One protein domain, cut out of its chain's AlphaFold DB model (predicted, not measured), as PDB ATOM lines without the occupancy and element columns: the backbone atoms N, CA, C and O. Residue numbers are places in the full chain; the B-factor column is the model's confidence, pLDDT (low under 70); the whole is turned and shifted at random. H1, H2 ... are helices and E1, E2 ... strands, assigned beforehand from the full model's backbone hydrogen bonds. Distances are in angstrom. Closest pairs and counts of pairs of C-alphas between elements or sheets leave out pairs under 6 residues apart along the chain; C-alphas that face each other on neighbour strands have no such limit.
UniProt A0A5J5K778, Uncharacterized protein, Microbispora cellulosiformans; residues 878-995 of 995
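This is residues 878 to 995 of the 995 residues of an uncharacterized protein of Microbispora cellulosiformans (UniProt A0A5J5K778). Picture a loose sandwich of two strongly twisted sheets, only partly face to face: a four-stranded sheet, E1 to E4, at one end, and a longer three-stranded sheet, E5 to E7, that runs on past it. The short helix H1 lies where the chain changes from the first sheet to the second, and the loop round Ser 965 with short H2 makes the far end of the long axis. The printed part has 118 residues, with E1 E2 E3 E4 H1 E5 E6 H2 E7 along it; both sheets are antiparallel, in the orders E1 - E2 - E3 - E4 and E5 - E6 - E7. The class is mostly strand, though under half of the residues are in named elements. The whole is only just compact, close to loose, with a radius of gyration of the C-alphas of 16.0 A, and elongated, 53 by 34 by 22 A.

Find C-alpha 879 at (172.250, 207.262, 199.518); there E1 begins, residues 879 to 883. E2 follows at 886 to 892, 19.2 A long, then E3 at 902 to 907, 17.0 A, and E4 at 918 to 921. Next come H1, residues 925 to 928, and E5, 933 to 940, 21.4 A. E6, 950 to 959, is the longest strand at 29.1 A; look for its start at (173.595, 191.701, 198.566). H2 is 969 to 972, and E7 runs from 978 to 985, 22.8 A, ending at (175.943, 192.334, 195.280).

Start with the meander E1 E2 E3 E4, each strand the antiparallel neighbour of the one before. In the hairpin E1 and E2, N 888 and O 881 are 2.8 A apart; in E2 and E3, look at N 889 and O 905, 2.9 A; in E3 and E4, at N 904 and O 918, 2.9 A. The sandwich, two sheets face to face, has best planes 36 degrees apart; the closest C-alphas of E2 and E5 are those of Arg 891 and Ala 938, 5.3 A, and of E4 and E7 those of Leu 920 and Ile 984, 6.7 A. E5 and E6 form a hairpin, with N 936 and O 956 at 3.1 A, and E6 and E7 have N 982 and O 953 at 2.8 A. H1 only grazes the sheet E5 E6 E7 with residues 925 to 927, and H2 with 969 to 971. Both helices are too short for an O i to N i+4 pair; their one O i to N i+3 pair is within range in H2 but not in H1.

The farthest C-alphas, Ser 965 and Leu 994, are 53.8 A apart. The printed part has no cut and no long link. Mean pLDDT of the printed part is 81.7; look for values under 70 at 895 to 899, 928 to 929, 943, 945 to 947 and 991 to 995.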
ATOM      1  N   PHE A 878     169.763 210.600 196.880       92.81
ATOM      2  CA  PHE A 878     170.962 209.758 196.904       92.81
ATOM      3  C   PHE A 878     170.997 208.883 198.162       92.81
ATOM      4  O   PHE A 878     170.150 209.007 199.048       92.81
ATOM      5  N   SER A 879     171.992 208.007 198.278       94.12
ATOM      6  CA  SER A 879     172.250 207.262 199.518       94.12
ATOM      7  C   SER A 879     173.685 207.422 199.976       94.12
ATOM      8  O   SER A 879     174.593 207.548 199.159       94.12
ATOM      9  N   VAL A 880     173.893 207.337 201.286       95.31
ATOM     10  CA  VAL A 880     175.215 207.122 201.871       95.31
ATOM     11  C   VAL A 880     175.149 205.894 202.756       95.31
ATOM     12  O   VAL A 880     174.357 205.840 203.693       95.31
ATOM     13  N   VAL A 881     175.978 204.902 202.451       92.31
ATOM     14  CA  VAL A 881     176.006 203.625 203.173       92.31
ATOM     15  C   VAL A 881     177.428 203.229 203.518       92.31
ATOM     16  O   VAL A 881     178.369 203.615 202.830       92.31
ATOM     17  N   ARG A 882     177.593 202.441 204.583       89.94
ATOM     18  CA  ARG A 882     178.889 201.873 204.958       89.94
ATOM     19  C   ARG A 882     178.923 200.386 204.622       89.94
ATOM     20  O   ARG A 882     178.160 199.618 205.202       89.94
ATOM     21  N   ILE A 883     179.798 199.996 203.699       86.62
ATOM     22  CA  ILE A 883     179.936 198.625 203.183       86.62
ATOM     23  C   ILE A 883     181.430 198.329 203.015       86.62
ATOM     24  O   ILE A 883     182.166 199.175 202.508       86.62
ATOM     25  N   ASN A 884     181.881 197.144 203.445       81.62
ATOM     26  CA  ASN A 884     183.285 196.705 203.369       81.62
ATOM     27  C   ASN A 884     184.278 197.733 203.951       81.62
ATOM     28  O   ASN A 884     185.300 198.044 203.355       81.62
ATOM     29  N   GLY A 885     183.941 198.326 205.102       82.00
ATOM     30  CA  GLY A 885     184.804 199.287 205.798       82.00
ATOM     31  C   GLY A 885     184.768 200.728 205.268       82.00
ATOM     32  O   GLY A 885     185.079 201.639 206.038       82.00
ATOM     33  N   LEU A 886     184.309 200.948 204.032       89.62
ATOM     34  CA  LEU A 886     184.240 202.255 203.366       89.62
ATOM     35  C   LEU A 886     182.832 202.858 203.387       89.62
ATOM     36  O   LEU A 886     181.829 202.147 203.507       89.62
ATOM     37  N   PHE A 887     182.761 204.181 203.243       93.50
ATOM     38  CA  PHE A 887     181.526 204.912 202.963       93.50
ATOM     39  C   PHE A 887     181.326 205.029 201.458       93.50
ATOM     40  O   PHE A 887     182.279 205.263 200.722       93.50
ATOM     41  N   TRP A 888     180.083 204.907 201.013       94.44
ATOM     42  CA  TRP A 888     179.725 204.940 199.603       94.44
ATOM     43  C   TRP A 888     178.600 205.933 199.369       94.44
ATOM     44  O   TRP A 888     177.510 205.758 199.915       94.44
ATOM     45  N   LEU A 889     178.860 206.942 198.540       95.56
ATOM     46  CA  LEU A 889     177.829 207.809 197.979       95.56
ATOM     47  C   LEU A 889     177.230 207.112 196.756       95.56
ATOM     48  O   LEU A 889     177.904 206.965 195.737       95.56
ATOM     49  N   VAL A 890     175.977 206.680 196.866       95.25
ATOM     50  CA  VAL A 890     175.230 206.029 195.785       95.25
ATOM     51  C   VAL A 890     174.291 207.038 195.140       95.25
ATOM     52  O   VAL A 890     173.488 207.661 195.834       95.25
ATOM     53  N   ARG A 891     174.399 207.206 193.821       92.69
ATOM     54  CA  ARG A 891     173.642 208.207 193.054       92.69
ATOM     55  C   ARG A 891     173.466 207.791 191.597       92.69
ATOM     56  O   ARG A 891     174.220 206.952 191.097       92.69
ATOM     57  N   HIS A 892     172.536 208.428 190.897       90.56
ATOM     58  CA  HIS A 892     172.510 208.405 189.443       90.56
ATOM     59  C   HIS A 892     173.632 209.262 188.836       90.56
ATOM     60  O   HIS A 892     173.996 210.321 189.353       90.56
ATOM     61  N   THR A 893     174.179 208.817 187.707       86.62
ATOM     62  CA  THR A 893     175.094 209.612 186.882       86.62
ATOM     63  C   THR A 893     174.360 210.775 186.210       86.62
ATOM     64  O   THR A 893     173.207 210.624 185.787       86.62
ATOM     65  N   PRO A 894     175.024 211.933 186.033       75.44
ATOM     66  CA  PRO A 894     174.426 213.062 185.336       75.44
ATOM     67  C   PRO A 894     174.119 212.721 183.873       75.44
ATOM     68  O   PRO A 894     174.802 211.908 183.240       75.44
ATOM     69  N   ALA A 895     173.117 213.404 183.312       66.50
ATOM     70  CA  ALA A 895     172.641 213.187 181.943       66.50
ATOM     71  C   ALA A 895     173.745 213.303 180.871       66.50
ATOM     72  O   ALA A 895     173.649 212.673 179.822       66.50
ATOM     73  N   SER A 896     174.804 214.071 181.141       60.66
ATOM     74  CA  SER A 896     175.948 214.278 180.247       60.66
ATOM     75  C   SER A 896     176.987 213.147 180.246       60.66
ATOM     76  O   SER A 896     177.760 213.069 179.295       60.66
ATOM     77  N   ALA A 897     177.044 212.296 181.280       55.22
ATOM     78  CA  ALA A 897     178.131 211.321 181.471       55.22
ATOM     79  C   ALA A 897     177.740 209.873 181.125       55.22
ATOM     80  O   ALA A 897     178.591 209.082 180.732       55.22
ATOM     81  N   ALA A 898     176.459 209.534 181.276       60.44
ATOM     82  CA  ALA A 898     175.777 208.324 180.805       60.44
ATOM     83  C   ALA A 898     174.393 208.363 181.472       60.44
ATOM     84  O   ALA A 898     174.325 208.097 182.668       60.44
ATOM     85  N   PRO A 899     173.307 208.758 180.793       68.75
ATOM     86  CA  PRO A 899     172.076 209.152 181.475       68.75
ATOM     87  C   PRO A 899     171.475 208.019 182.322       68.75
ATOM     88  O   PRO A 899     171.040 206.992 181.800       68.75
ATOM     89  N   GLY A 900     171.445 208.232 183.643       78.38
ATOM     90  CA  GLY A 900     170.669 207.425 184.583       78.38
ATOM     91  C   GLY A 900     171.286 206.096 185.036       78.38
ATOM     92  O   GLY A 900     170.559 205.298 185.625       78.38
ATOM     93  N   LYS A 901     172.587 205.831 184.837       90.25
ATOM     94  CA  LYS A 901     173.255 204.707 185.531       90.25
ATOM     95  C   LYS A 901     173.286 204.962 187.034       90.25
ATOM     96  O   LYS A 901     173.358 206.111 187.444       90.25
ATOM     97  N   ILE A 902     173.285 203.910 187.840       92.62
ATOM     98  CA  ILE A 902     173.478 203.988 189.289       92.62
ATOM     99  C   ILE A 902     174.929 203.628 189.596       92.62
ATOM    100  O   ILE A 902     175.397 202.552 189.213       92.62
ATOM    101  N   VAL A 903     175.628 204.527 190.287       93.19
ATOM    102  CA  VAL A 903     177.047 204.396 190.643       93.19
ATOM    103  C   VAL A 903     177.260 204.565 192.144       93.19
ATOM    104  O   VAL A 903     176.440 205.189 192.819       93.19
ATOM    105  N   ALA A 904     178.374 204.041 192.655       93.19
ATOM    106  CA  ALA A 904     178.832 204.235 194.027       93.19
ATOM    107  C   ALA A 904     180.224 204.869 194.061       93.19
ATOM    108  O   ALA A 904     181.119 204.437 193.339       93.19
ATOM    109  N   MET A 905     180.415 205.872 194.914       92.62
ATOM    110  CA  MET A 905     181.676 206.612 195.041       92.62
ATOM    111  C   MET A 905     182.258 206.400 196.446       92.62
ATOM    112  O   MET A 905     181.559 206.712 197.417       92.62
ATOM    113  N   PRO A 906     183.475 205.840 196.586       92.75
ATOM    114  CA  PRO A 906     184.036 205.454 197.877       92.75
ATOM    115  C   PRO A 906     184.629 206.638 198.655       92.75
ATOM    116  O   PRO A 906     185.087 207.628 198.080       92.75
ATOM    117  N   ALA A 907     184.666 206.502 199.980       90.81
ATOM    118  CA  ALA A 907     185.344 207.400 200.911       90.81
ATOM    119  C   ALA A 907     185.769 206.667 202.192       90.81
ATOM    120  O   ALA A 907     185.063 205.783 202.686       90.81
ATOM    121  N   ARG A 908     186.880 207.098 202.806       89.62
ATOM    122  CA  ARG A 908     187.281 206.642 204.155       89.62
ATOM    123  C   ARG A 908     186.500 207.318 205.282       89.62
ATOM    124  O   ARG A 908     186.501 206.841 206.412       89.62
ATOM    125  N   SER A 909     185.829 208.426 204.983       92.38
ATOM    126  CA  SER A 909     185.056 209.211 205.942       92.38
ATOM    127  C   SER A 909     183.667 209.556 205.392       92.38
ATOM    128  O   SER A 909     183.485 209.561 204.175       92.38
ATOM    129  N   PRO A 910     182.691 209.912 206.248       94.06
ATOM    130  CA  PRO A 910     181.356 210.336 205.810       94.06
ATOM    131  C   PRO A 910     181.317 211.593 204.911       94.06
ATOM    132  O   PRO A 910     180.264 211.918 204.367       94.06
ATOM    133  N   TRP A 911     182.419 212.336 204.778       92.75
ATOM    134  CA  TRP A 911     182.481 213.626 204.071       92.75
ATOM    135  C   TRP A 911     183.478 213.662 202.902       92.75
ATOM    136  O   TRP A 911     183.467 214.623 202.137       92.75
ATOM    137  N   GLY A 912     184.359 212.666 202.771       89.31
ATOM    138  CA  GLY A 912     185.512 212.696 201.861       89.31
ATOM    139  C   GLY A 912     185.343 211.872 200.587       89.31
ATOM    140  O   GLY A 912     186.215 211.062 200.290       89.31
ATOM    141  N   PHE A 913     184.228 212.016 199.867       90.88
ATOM    142  CA  PHE A 913     184.002 211.273 198.620       90.88
ATOM    143  C   PHE A 913     184.909 211.789 197.497       90.88
ATOM    144  O   PHE A 913     184.906 212.977 197.170       90.88
ATOM    145  N   GLY A 914     185.706 210.882 196.924       81.25
ATOM    146  CA  GLY A 914     186.623 211.180 195.822       81.25
ATOM    147  C   GLY A 914     185.927 211.259 194.458       81.25
ATOM    148  O   GLY A 914     184.703 211.298 194.357       81.25
ATOM    149  N   SER A 915     186.719 211.264 193.384       82.00
ATOM    150  CA  SER A 915     186.220 211.230 191.999       82.00
ATOM    151  C   SER A 915     186.064 209.816 191.428       82.00
ATOM    152  O   SER A 915     185.543 209.667 190.325       82.00
ATOM    153  N   GLU A 916     186.549 208.788 192.129       83.75
ATOM    154  CA  GLU A 916     186.377 207.396 191.710       83.75
ATOM    155  C   GLU A 916     184.902 206.985 191.815       83.75
ATOM    156  O   GLU A 916     184.188 207.390 192.734       83.75
ATOM    157  N   GLN A 917     184.444 206.174 190.865       87.38
ATOM    158  CA  GLN A 917     183.095 205.630 190.856       87.38
ATOM    159  C   GLN A 917     183.106 204.172 190.399       87.38
ATOM    160  O   GLN A 917     183.891 203.791 189.530       87.38
ATOM    161  N   VAL A 918     182.189 203.386 190.952       87.56
ATOM    162  CA  VAL A 918     181.913 202.009 190.547       87.56
ATOM    163  C   VAL A 918     180.503 201.938 189.973       87.56
ATOM    164  O   VAL A 918     179.554 202.415 190.598       87.56
ATOM    165  N   ASP A 919     180.355 201.342 188.791       88.31
ATOM    166  CA  ASP A 919     179.053 201.093 188.169       88.31
ATOM    167  C   ASP A 919     178.329 199.966 188.925       88.31
ATOM    168  O   ASP A 919     178.798 198.829 188.940       88.31
ATOM    169  N   LEU A 920     177.175 200.266 189.532       90.38
ATOM    170  CA  LEU A 920     176.363 199.266 190.238       90.38
ATOM    171  C   LEU A 920     175.293 198.659 189.326       90.38
ATOM    172  O   LEU A 920     175.155 197.442 189.226       90.38
ATOM    173  N   TYR A 921     174.508 199.508 188.657       91.56
ATOM    174  CA  TYR A 921     173.380 199.056 187.844       91.56
ATOM    175  C   TYR A 921     173.045 200.041 186.726       91.56
ATOM    176  O   TYR A 921     173.169 201.255 186.879       91.56
ATOM    177  N   THR A 922     172.582 199.524 185.587       90.25
ATOM    178  CA  THR A 922     172.028 200.341 184.500       90.25
ATOM    179  C   THR A 922     170.542 200.026 184.358       90.25
ATOM    180  O   THR A 922     170.222 198.955 183.832       90.25
ATOM    181  N   PRO A 923     169.643 200.932 184.787       89.44
ATOM    182  CA  PRO A 923     168.207 200.773 184.593       89.44
ATOM    183  C   PRO A 923     167.856 200.467 183.129       89.44
ATOM    184  O   PRO A 923     168.325 201.173 182.235       89.44
ATOM    185  N   PRO A 924     167.064 199.423 182.835       88.31
ATOM    186  CA  PRO A 924     166.714 199.073 181.461       88.31
ATOM    187  C   PRO A 924     165.880 200.161 180.772       88.31
ATOM    188  O   PRO A 924     165.999 200.342 179.559       88.31
ATOM    189  N   GLU A 925     165.088 200.924 181.529       84.44
ATOM    190  CA  GLU A 925     164.196 201.957 180.994       84.44
ATOM    191  C   GLU A 925     164.949 203.104 180.300       84.44
ATOM    192  O   GLU A 925     164.429 203.706 179.355       84.44
ATOM    193  N   THR A 926     166.203 203.362 180.686       74.00
ATOM    194  CA  THR A 926     167.045 204.374 180.030       74.00
ATOM    195  C   THR A 926     167.526 203.939 178.645       74.00
ATOM    196  O   THR A 926     167.982 204.779 177.875       74.00
ATOM    197  N   LYS A 927     167.394 202.653 178.279       74.69
ATOM    198  CA  LYS A 927     167.776 202.136 176.952       74.69
ATOM    199  C   LYS A 927     166.624 202.153 175.953       74.69
ATOM    200  O   LYS A 927     166.839 202.431 174.778       74.69
ATOM    201  N   THR A 928     165.411 201.831 176.397       67.62
ATOM    202  CA  THR A 928     164.258 201.609 175.508       67.62
ATOM    203  C   THR A 928     163.644 202.892 174.967       67.62
ATOM    204  O   THR A 928     163.163 202.894 173.836       67.62
ATOM    205  N   ASN A 929     163.635 203.979 175.745       65.75
ATOM    206  CA  ASN A 929     163.110 205.261 175.275       65.75
ATOM    207  C   ASN A 929     163.774 206.453 175.996       65.75
ATOM    208  O   ASN A 929     163.120 207.139 176.793       65.75
ATOM    209  N   PRO A 930     165.080 206.687 175.758       70.56
ATOM    210  CA  PRO A 930     165.903 207.619 176.537       70.56
ATOM    211  C   PRO A 930     165.422 209.071 176.484       70.56
ATOM    212  O   PRO A 930     165.690 209.835 177.403       70.56
ATOM    213  N   GLN A 931     164.708 209.465 175.425       72.62
ATOM    214  CA  GLN A 931     164.239 210.842 175.254       72.62
ATOM    215  C   GLN A 931     163.077 211.197 176.193       72.62
ATOM    216  O   GLN A 931     162.915 212.363 176.550       72.62
ATOM    217  N   TYR A 932     162.268 210.208 176.581       75.75
ATOM    218  CA  TYR A 932     161.049 210.437 177.358       75.75
ATOM    219  C   TYR A 932     161.043 209.743 178.714       75.75
ATOM    220  O   TYR A 932     160.119 209.984 179.481       75.75
ATOM    221  N   SER A 933     162.004 208.865 179.004       79.50
ATOM    222  CA  SER A 933     162.075 208.134 180.276       79.50
ATOM    223  C   SER A 933     163.066 208.814 181.209       79.50
ATOM    224  O   SER A 933     164.157 209.201 180.796       79.50
ATOM    225  N   SER A 934     162.702 208.951 182.476       81.56
ATOM    226  CA  SER A 934     163.562 209.498 183.522       81.56
ATOM    227  C   SER A 934     163.651 208.498 184.661       81.56
ATOM    228  O   SER A 934     162.633 207.969 185.102       81.56
ATOM    229  N   VAL A 935     164.868 208.237 185.124       88.06
ATOM    230  CA  VAL A 935     165.128 207.434 186.319       88.06
ATOM    231  C   VAL A 935     165.779 208.320 187.364       88.06
ATOM    232  O   VAL A 935     166.619 209.153 187.020       88.06
ATOM    233  N   TYR A 936     165.340 208.184 188.607       88.00
ATOM    234  CA  TYR A 936     165.824 208.991 189.721       88.00
ATOM    235  C   TYR A 936     165.649 208.250 191.041       88.00
ATOM    236  O   TYR A 936     164.899 207.273 191.141       88.00
ATOM    237  N   GLY A 937     166.318 208.756 192.070       88.38
ATOM    238  CA  GLY A 937     166.153 208.272 193.428       88.38
ATOM    239  C   GLY A 937     166.823 206.936 193.674       88.38
ATOM    240  O   GLY A 937     166.157 205.987 194.082       88.38
ATOM    241  N   ALA A 938     168.142 206.881 193.469       91.31
ATOM    242  CA  ALA A 938     168.978 205.730 193.789       91.31
ATOM    243  C   ALA A 938     169.093 205.543 195.316       91.31
ATOM    244  O   ALA A 938     169.990 206.072 195.986       91.31
ATOM    245  N   ARG A 939     168.151 204.783 195.881       91.44
ATOM    246  CA  ARG A 939     167.955 204.644 197.328       91.44
ATOM    247  C   ARG A 939     168.289 203.238 197.811       91.44
ATOM    248  O   ARG A 939     167.608 202.281 197.462       91.44
ATOM    249  N   VAL A 940     169.328 203.099 198.630       91.88
ATOM    250  CA  VAL A 940     169.626 201.842 199.328       91.88
ATOM    251  C   VAL A 940     168.589 201.647 200.427       91.88
ATOM    252  O   VAL A 940     168.359 202.557 201.215       91.88
ATOM    253  N   GLN A 941     167.974 200.468 200.486       89.69
ATOM    254  CA  GLN A 941     166.870 200.156 201.393       89.69
ATOM    255  C   GLN A 941     167.367 199.354 202.611       89.69
ATOM    256  O   GLN A 941     167.588 198.139 202.514       89.69
ATOM    257  N   PRO A 942     167.549 199.983 203.790       72.06
ATOM    258  CA  PRO A 942     168.232 199.346 204.911       72.06
ATOM    259  C   PRO A 942     167.452 198.155 205.487       72.06
ATOM    260  O   PRO A 942     166.235 198.204 205.708       72.06
ATOM    261  N   GLY A 943     168.160 197.065 205.788       66.31
ATOM    262  CA  GLY A 943     167.609 195.907 206.499       66.31
ATOM    263  C   GLY A 943     166.611 195.053 205.707       66.31
ATOM    264  O   GLY A 943     165.856 194.301 206.327       66.31
ATOM    265  N   LEU A 944     166.555 195.188 204.375       71.31
ATOM    266  CA  LEU A 944     165.855 194.253 203.474       71.31
ATOM    267  C   LEU A 944     166.668 192.983 203.174       71.31
ATOM    268  O   LEU A 944     166.245 192.146 202.388       71.31
ATOM    269  N   LEU A 945     167.815 192.823 203.832       55.72
ATOM    270  CA  LEU A 945     168.711 191.691 203.655       55.72
ATOM    271  C   LEU A 945     168.063 190.410 204.194       55.72
ATOM    272  O   LEU A 945     168.052 190.171 205.401       55.72
ATOM    273  N   SER A 946     167.525 189.582 203.303       48.66
ATOM    274  CA  SER A 946     167.425 188.135 203.531       48.66
ATOM    275  C   SER A 946     168.767 187.440 203.261       48.66
ATOM    276  O   SER A 946     169.024 186.369 203.803       48.66
ATOM    277  N   ASP A 947     169.630 188.086 202.470       66.06
ATOM    278  CA  ASP A 947     170.946 187.633 202.035       66.06
ATOM    279  C   ASP A 947     171.990 188.716 202.357       66.06
ATOM    280  O   ASP A 947     171.914 189.842 201.864       66.06
ATOM    281  N   THR A 948     172.970 188.390 203.202       70.88
ATOM    282  CA  THR A 948     174.041 189.317 203.605       70.88
ATOM    283  C   THR A 948     175.050 189.596 202.489       70.88
ATOM    284  O   THR A 948     175.914 190.454 202.656       70.88
ATOM    285  N   THR A 949     174.973 188.883 201.363       77.12
ATOM    286  CA  THR A 949     175.872 189.054 200.212       77.12
ATOM    287  C   THR A 949     175.385 190.102 199.213       77.12
ATOM    288  O   THR A 949     176.092 190.411 198.251       77.12
ATOM    289  N   LYS A 950     174.208 190.694 199.439       85.56
ATOM    290  CA  LYS A 950     173.595 191.701 198.566       85.56
ATOM    291  C   LYS A 950     173.087 192.889 199.367       85.56
ATOM    292  O   LYS A 950     173.005 192.833 200.585       85.56
ATOM    293  N   ILE A 951     172.735 193.961 198.675       89.50
ATOM    294  CA  ILE A 951     171.924 195.062 199.179       89.50
ATOM    295  C   ILE A 951     170.753 195.281 198.226       89.50
ATOM    296  O   ILE A 951     170.896 195.108 197.017       89.50
ATOM    297  N   VAL A 952     169.611 195.699 198.766       92.38
ATOM    298  CA  VAL A 952     168.472 196.113 197.944       92.38
ATOM    299  C   VAL A 952     168.576 197.610 197.707       92.38
ATOM    300  O   VAL A 952     168.649 198.398 198.654       92.38
ATOM    301  N   LEU A 953     168.571 198.001 196.442       93.31
ATOM    302  CA  LEU A 953     168.454 199.384 196.013       93.31
ATOM    303  C   LEU A 953     167.125 199.564 195.285       93.31
ATOM    304  O   LEU A 953     166.664 198.668 194.583       93.31
ATOM    305  N   SER A 954     166.497 200.721 195.450       93.62
ATOM    306  CA  SER A 954     165.350 201.127 194.650       93.62
ATOM    307  C   SER A 954     165.664 202.339 193.788       93.62
ATOM    308  O   SER A 954     166.483 203.167 194.178       93.62
ATOM    309  N   TYR A 955     164.961 202.474 192.671       93.38
ATOM    310  CA  TYR A 955     164.892 203.700 191.875       93.38
ATOM    311  C   TYR A 955     163.475 203.891 191.337       93.38
ATOM    312  O   TYR A 955     162.706 202.934 191.252       93.38
ATOM    313  N   THR A 956     163.104 205.118 190.983       91.00
ATOM    314  CA  THR A 956     161.790 205.428 190.404       91.00
ATOM    315  C   THR A 956     161.916 205.652 188.906       91.00
ATOM    316  O   THR A 956     162.858 206.295 188.446       91.00
ATOM    317  N   VAL A 957     160.944 205.148 188.146       88.31
ATOM    318  CA  VAL A 957     160.792 205.434 186.714       88.31
ATOM    319  C   VAL A 957     159.688 206.467 186.521       88.31
ATOM    320  O   VAL A 957     158.591 206.307 187.049       88.31
ATOM    321  N   SER A 958     159.942 207.501 185.728       83.56
ATOM    322  CA  SER A 958     158.951 208.485 185.284       83.56
ATOM    323  C   SER A 958     159.081 208.751 183.785       83.56
ATOM    324  O   SER A 958     160.026 208.297 183.134       83.56
ATOM    325  N   THR A 959     158.116 209.475 183.217       81.88
ATOM    326  CA  THR A 959     158.117 209.818 181.798       81.88
ATOM    327  C   THR A 959     157.557 211.206 181.504       81.88
ATOM    328  O   THR A 959     156.546 211.617 182.072       81.88
ATOM    329  N   SER A 960     158.186 211.899 180.554       81.44
ATOM    330  CA  SER A 960     157.695 213.148 179.957       81.44
ATOM    331  C   SER A 960     156.836 212.924 178.704       81.44
ATOM    332  O   SER A 960     156.378 213.886 178.091       81.44
ATOM    333  N   ALA A 961     156.607 211.668 178.300       81.75
ATOM    334  CA  ALA A 961     155.794 211.357 177.131       81.75
ATOM    335  C   ALA A 961     154.347 211.826 177.325       81.75
ATOM    336  O   ALA A 961     153.739 211.604 178.374       81.75
ATOM    337  N   VAL A 962     153.768 212.403 176.277       80.69
ATOM    338  CA  VAL A 962     152.351 212.775 176.206       80.69
ATOM    339  C   VAL A 962     151.666 212.013 175.075       80.69
ATOM    340  O   VAL A 962     152.311 211.610 174.105       80.69
ATOM    341  N   ASN A 963     150.357 211.790 175.183       74.31
ATOM    342  CA  ASN A 963     149.562 211.294 174.058       74.31
ATOM    343  C   ASN A 963     149.230 212.429 173.061       74.31
ATOM    344  O   ASN A 963     149.551 213.595 173.294       74.31
ATOM    345  N   LEU A 964     148.546 212.103 171.956       76.62
ATOM    346  CA  LEU A 964     148.134 213.078 170.927       76.62
ATOM    347  C   LEU A 964     147.197 214.187 171.444       76.62
ATOM    348  O   LEU A 964     147.001 215.189 170.764       76.62
ATOM    349  N   SER A 965     146.620 214.014 172.632       73.81
ATOM    350  CA  SER A 965     145.776 214.999 173.313       73.81
ATOM    351  C   SER A 965     146.539 215.786 174.388       73.81
ATOM    352  O   SER A 965     145.906 216.413 175.232       73.81
ATOM    353  N   CYS A 966     147.878 215.738 174.382       73.75
ATOM    354  CA  CYS A 966     148.770 216.359 175.370       73.75
ATOM    355  C   CYS A 966     148.581 215.862 176.814       73.75
ATOM    356  O   CYS A 966     149.020 216.520 177.754       73.75
ATOM    357  N   TRP A 967     147.962 214.694 177.011       71.88
ATOM    358  CA  TRP A 967     147.877 214.071 178.332       71.88
ATOM    359  C   TRP A 967     149.162 213.317 178.647       71.88
ATOM    360  O   TRP A 967     149.581 212.444 177.881       71.88
ATOM    361  N   THR A 968     149.769 213.631 179.789       74.88
ATOM    362  CA  THR A 968     151.015 213.010 180.243       74.88
ATOM    363  C   THR A 968     150.808 211.530 180.552       74.88
ATOM    364  O   THR A 968     150.019 211.158 181.421       74.88
ATOM    365  N   ARG A 969     151.577 210.678 179.867       78.56
ATOM    366  CA  ARG A 969     151.581 209.215 180.007       78.56
ATOM    367  C   ARG A 969     151.786 208.784 181.461       78.56
ATOM    368  O   ARG A 969     151.159 207.822 181.897       78.56
ATOM    369  N   GLY A 970     152.609 209.521 182.207       72.06
ATOM    370  CA  GLY A 970     152.918 209.250 183.613       72.06
ATOM    371  C   GLY A 970     151.689 209.097 184.515       72.06
ATOM    372  O   GLY A 970     151.700 208.250 185.397       72.06
ATOM    373  N   TYR A 971     150.604 209.832 184.248       73.44
ATOM    374  CA  TYR A 971     149.377 209.740 185.049       73.44
ATOM    375  C   TYR A 971     148.432 208.623 184.611       73.44
ATOM    376  O   TYR A 971     147.527 208.267 185.357       73.44
ATOM    377  N   SER A 972     148.605 208.073 183.408       72.56
ATOM    378  CA  SER A 972     147.637 207.150 182.806       72.56
ATOM    379  C   SER A 972     148.075 205.689 182.821       72.56
ATOM    380  O   SER A 972     147.219 204.821 182.658       72.56
ATOM    381  N   PHE A 973     149.369 205.401 182.995       74.31
ATOM    382  CA  PHE A 973     149.905 204.041 182.883       74.31
ATOM    383  C   PHE A 973     150.578 203.560 184.183       74.31
ATOM    384  O   PHE A 973     151.313 204.331 184.799       74.31
ATOM    385  N   PRO A 974     150.353 202.294 184.592       72.56
ATOM    386  CA  PRO A 974     150.881 201.718 185.837       72.56
ATOM    387  C   PRO A 974     152.403 201.583 185.894       72.56
ATOM    388  O   PRO A 974     152.958 201.449 186.977       72.56
ATOM    389  N   ASP A 975     153.078 201.585 184.744       75.50
ATOM    390  CA  ASP A 975     154.519 201.356 184.636       75.50
ATOM    391  C   ASP A 975     155.372 202.600 184.952       75.50
ATOM    392  O   ASP A 975     156.594 202.469 185.055       75.50
ATOM    393  N   ASN A 976     154.745 203.771 185.150       75.75
ATOM    394  CA  ASN A 976     155.387 205.056 185.456       75.75
ATOM    395  C   ASN A 976     155.014 205.556 186.861       75.75
ATOM    396  O   ASN A 976     153.955 205.214 187.382       75.75
ATOM    397  N   GLN A 977     155.886 206.388 187.444       79.38
ATOM    398  CA  GLN A 977     155.871 206.777 188.861       79.38
ATOM    399  C   GLN A 977     155.713 205.558 189.771       79.38
ATOM    400  O   GLN A 977     154.766 205.417 190.545       79.38
ATOM    401  N   TYR A 978     156.642 204.627 189.597       87.00
ATOM    402  CA  TYR A 978     156.614 203.344 190.270       87.00
ATOM    403  C   TYR A 978     158.039 202.926 190.650       87.00
ATOM    404  O   TYR A 978     158.950 203.084 189.824       87.00
ATOM    405  N   PRO A 979     158.262 202.405 191.870       91.50
ATOM    406  CA  PRO A 979     159.581 201.983 192.304       91.50
ATOM    407  C   PRO A 979     159.986 200.669 191.632       91.50
ATOM    408  O   PRO A 979     159.196 199.741 191.478       91.50
ATOM    409  N   ARG A 980     161.255 200.570 191.263       93.31
ATOM    410  CA  ARG A 980     161.917 199.333 190.857       93.31
ATOM    411  C   ARG A 980     162.888 198.950 191.949       93.31
ATOM    412  O   ARG A 980     163.617 199.813 192.430       93.31
ATOM    413  N   PHE A 981     162.920 197.674 192.302       94.00
ATOM    414  CA  PHE A 981     163.866 197.128 193.266       94.00
ATOM    415  C   PHE A 981     164.906 196.269 192.560       94.00
ATOM    416  O   PHE A 981     164.577 195.485 191.662       94.00
ATOM    417  N   VAL A 982     166.162 196.428 192.959       94.38
ATOM    418  CA  VAL A 982     167.312 195.722 192.402       94.38
ATOM    419  C   VAL A 982     168.203 195.195 193.514       94.38
ATOM    420  O   VAL A 982     168.517 195.892 194.478       94.38
ATOM    421  N   ASP A 983     168.633 193.958 193.326       92.00
ATOM    422  CA  ASP A 983     169.666 193.304 194.106       92.00
ATOM    423  C   ASP A 983     171.029 193.756 193.584       92.00
ATOM    424  O   ASP A 983     171.378 193.481 192.433       92.00
ATOM    425  N   ILE A 984     171.814 194.416 194.432       90.69
ATOM    426  CA  ILE A 984     173.204 194.789 194.158       90.69
ATOM    427  C   ILE A 984     174.113 193.930 195.040       90.69
ATOM    428  O   ILE A 984     174.029 194.018 196.264       90.69
ATOM    429  N   PRO A 985     174.998 193.100 194.480       87.81
ATOM    430  CA  PRO A 985     175.943 192.334 195.280       87.81
ATOM    431  C   PRO A 985     176.850 193.243 196.118       87.81
ATOM    432  O   PRO A 985     177.421 194.212 195.620       87.81
ATOM    433  N   VAL A 986     177.061 192.894 197.389       84.62
ATOM    434  CA  VAL A 986     178.068 193.537 198.258       84.62
ATOM    435  C   VAL A 986     179.457 193.426 197.621       84.62
ATOM    436  O   VAL A 986     180.291 194.321 197.750       84.62
ATOM    437  N   SER A 987     179.670 192.369 196.834       76.50
ATOM    438  CA  SER A 987     180.830 192.181 195.973       76.50
ATOM    439  C   SER A 987     180.874 193.108 194.747       76.50
ATOM    440  O   SER A 987     181.590 192.815 193.804       76.50
ATOM    441  N   GLN A 988     180.116 194.192 194.679       82.88
ATOM    442  CA  GLN A 988     180.366 195.277 193.724       82.88
ATOM    443  C   GLN A 988     180.941 196.515 194.426       82.88
ATOM    444  O   GLN A 988     181.535 197.365 193.778       82.88
ATOM    445  N   PHE A 989     180.876 196.587 195.758       83.38
ATOM    446  CA  PHE A 989     181.429 197.685 196.555       83.38
ATOM    447  C   PHE A 989     182.916 197.459 196.856       83.38
ATOM    448  O   PHE A 989     183.299 197.192 197.998       83.38
ATOM    449  N   VAL A 990     183.751 197.514 195.816       74.94
ATOM    450  CA  VAL A 990     185.219 197.480 195.919       74.94
ATOM    451  C   VAL A 990     185.803 198.555 195.019       74.94
ATOM    452  O   VAL A 990     185.368 198.733 193.886       74.94
ATOM    453  N   THR A 991     186.777 199.276 195.555       67.81
ATOM    454  CA  THR A 991     187.526 200.314 194.850       67.81
ATOM    455  C   THR A 991     188.790 199.723 194.220       67.81
ATOM    456  O   THR A 991     189.375 198.782 194.756       67.81
ATOM    457  N   SER A 992     189.193 200.275 193.075       54.22
ATOM    458  CA  SER A 992     190.458 199.967 192.393       54.22
ATOM    459  C   SER A 992     191.625 200.847 192.857       54.22
ATOM    460  O   SER A 992     192.767 200.614 192.472       54.22
ATOM    461  N   LYS A 993     191.328 201.890 193.640       55.03
ATOM    462  CA  LYS A 993     192.274 202.868 194.174       55.03
ATOM    463  C   LYS A 993     191.809 203.255 195.567       55.03
ATOM    464  O   LYS A 993     190.853 204.007 195.692       55.03
ATOM    465  N   LEU A 994     192.477 202.768 196.613       49.69
ATOM    466  CA  LEU A 994     192.141 203.184 197.977       49.69
ATOM    467  C   LEU A 994     192.128 204.729 198.049       49.69
ATOM    468  O   LEU A 994     193.179 205.326 197.812       49.69
ATOM    469  N   PRO A 995     190.966 205.365 198.315       46.53
ATOM    470  CA  PRO A 995     190.832 206.819 198.283       46.53
ATOM    471  C   PRO A 995     191.553 207.505 199.440       46.53
ATOM    472  O   PRO A 995     191.837 206.825 200.462       46.53
TER     473      PRO A 995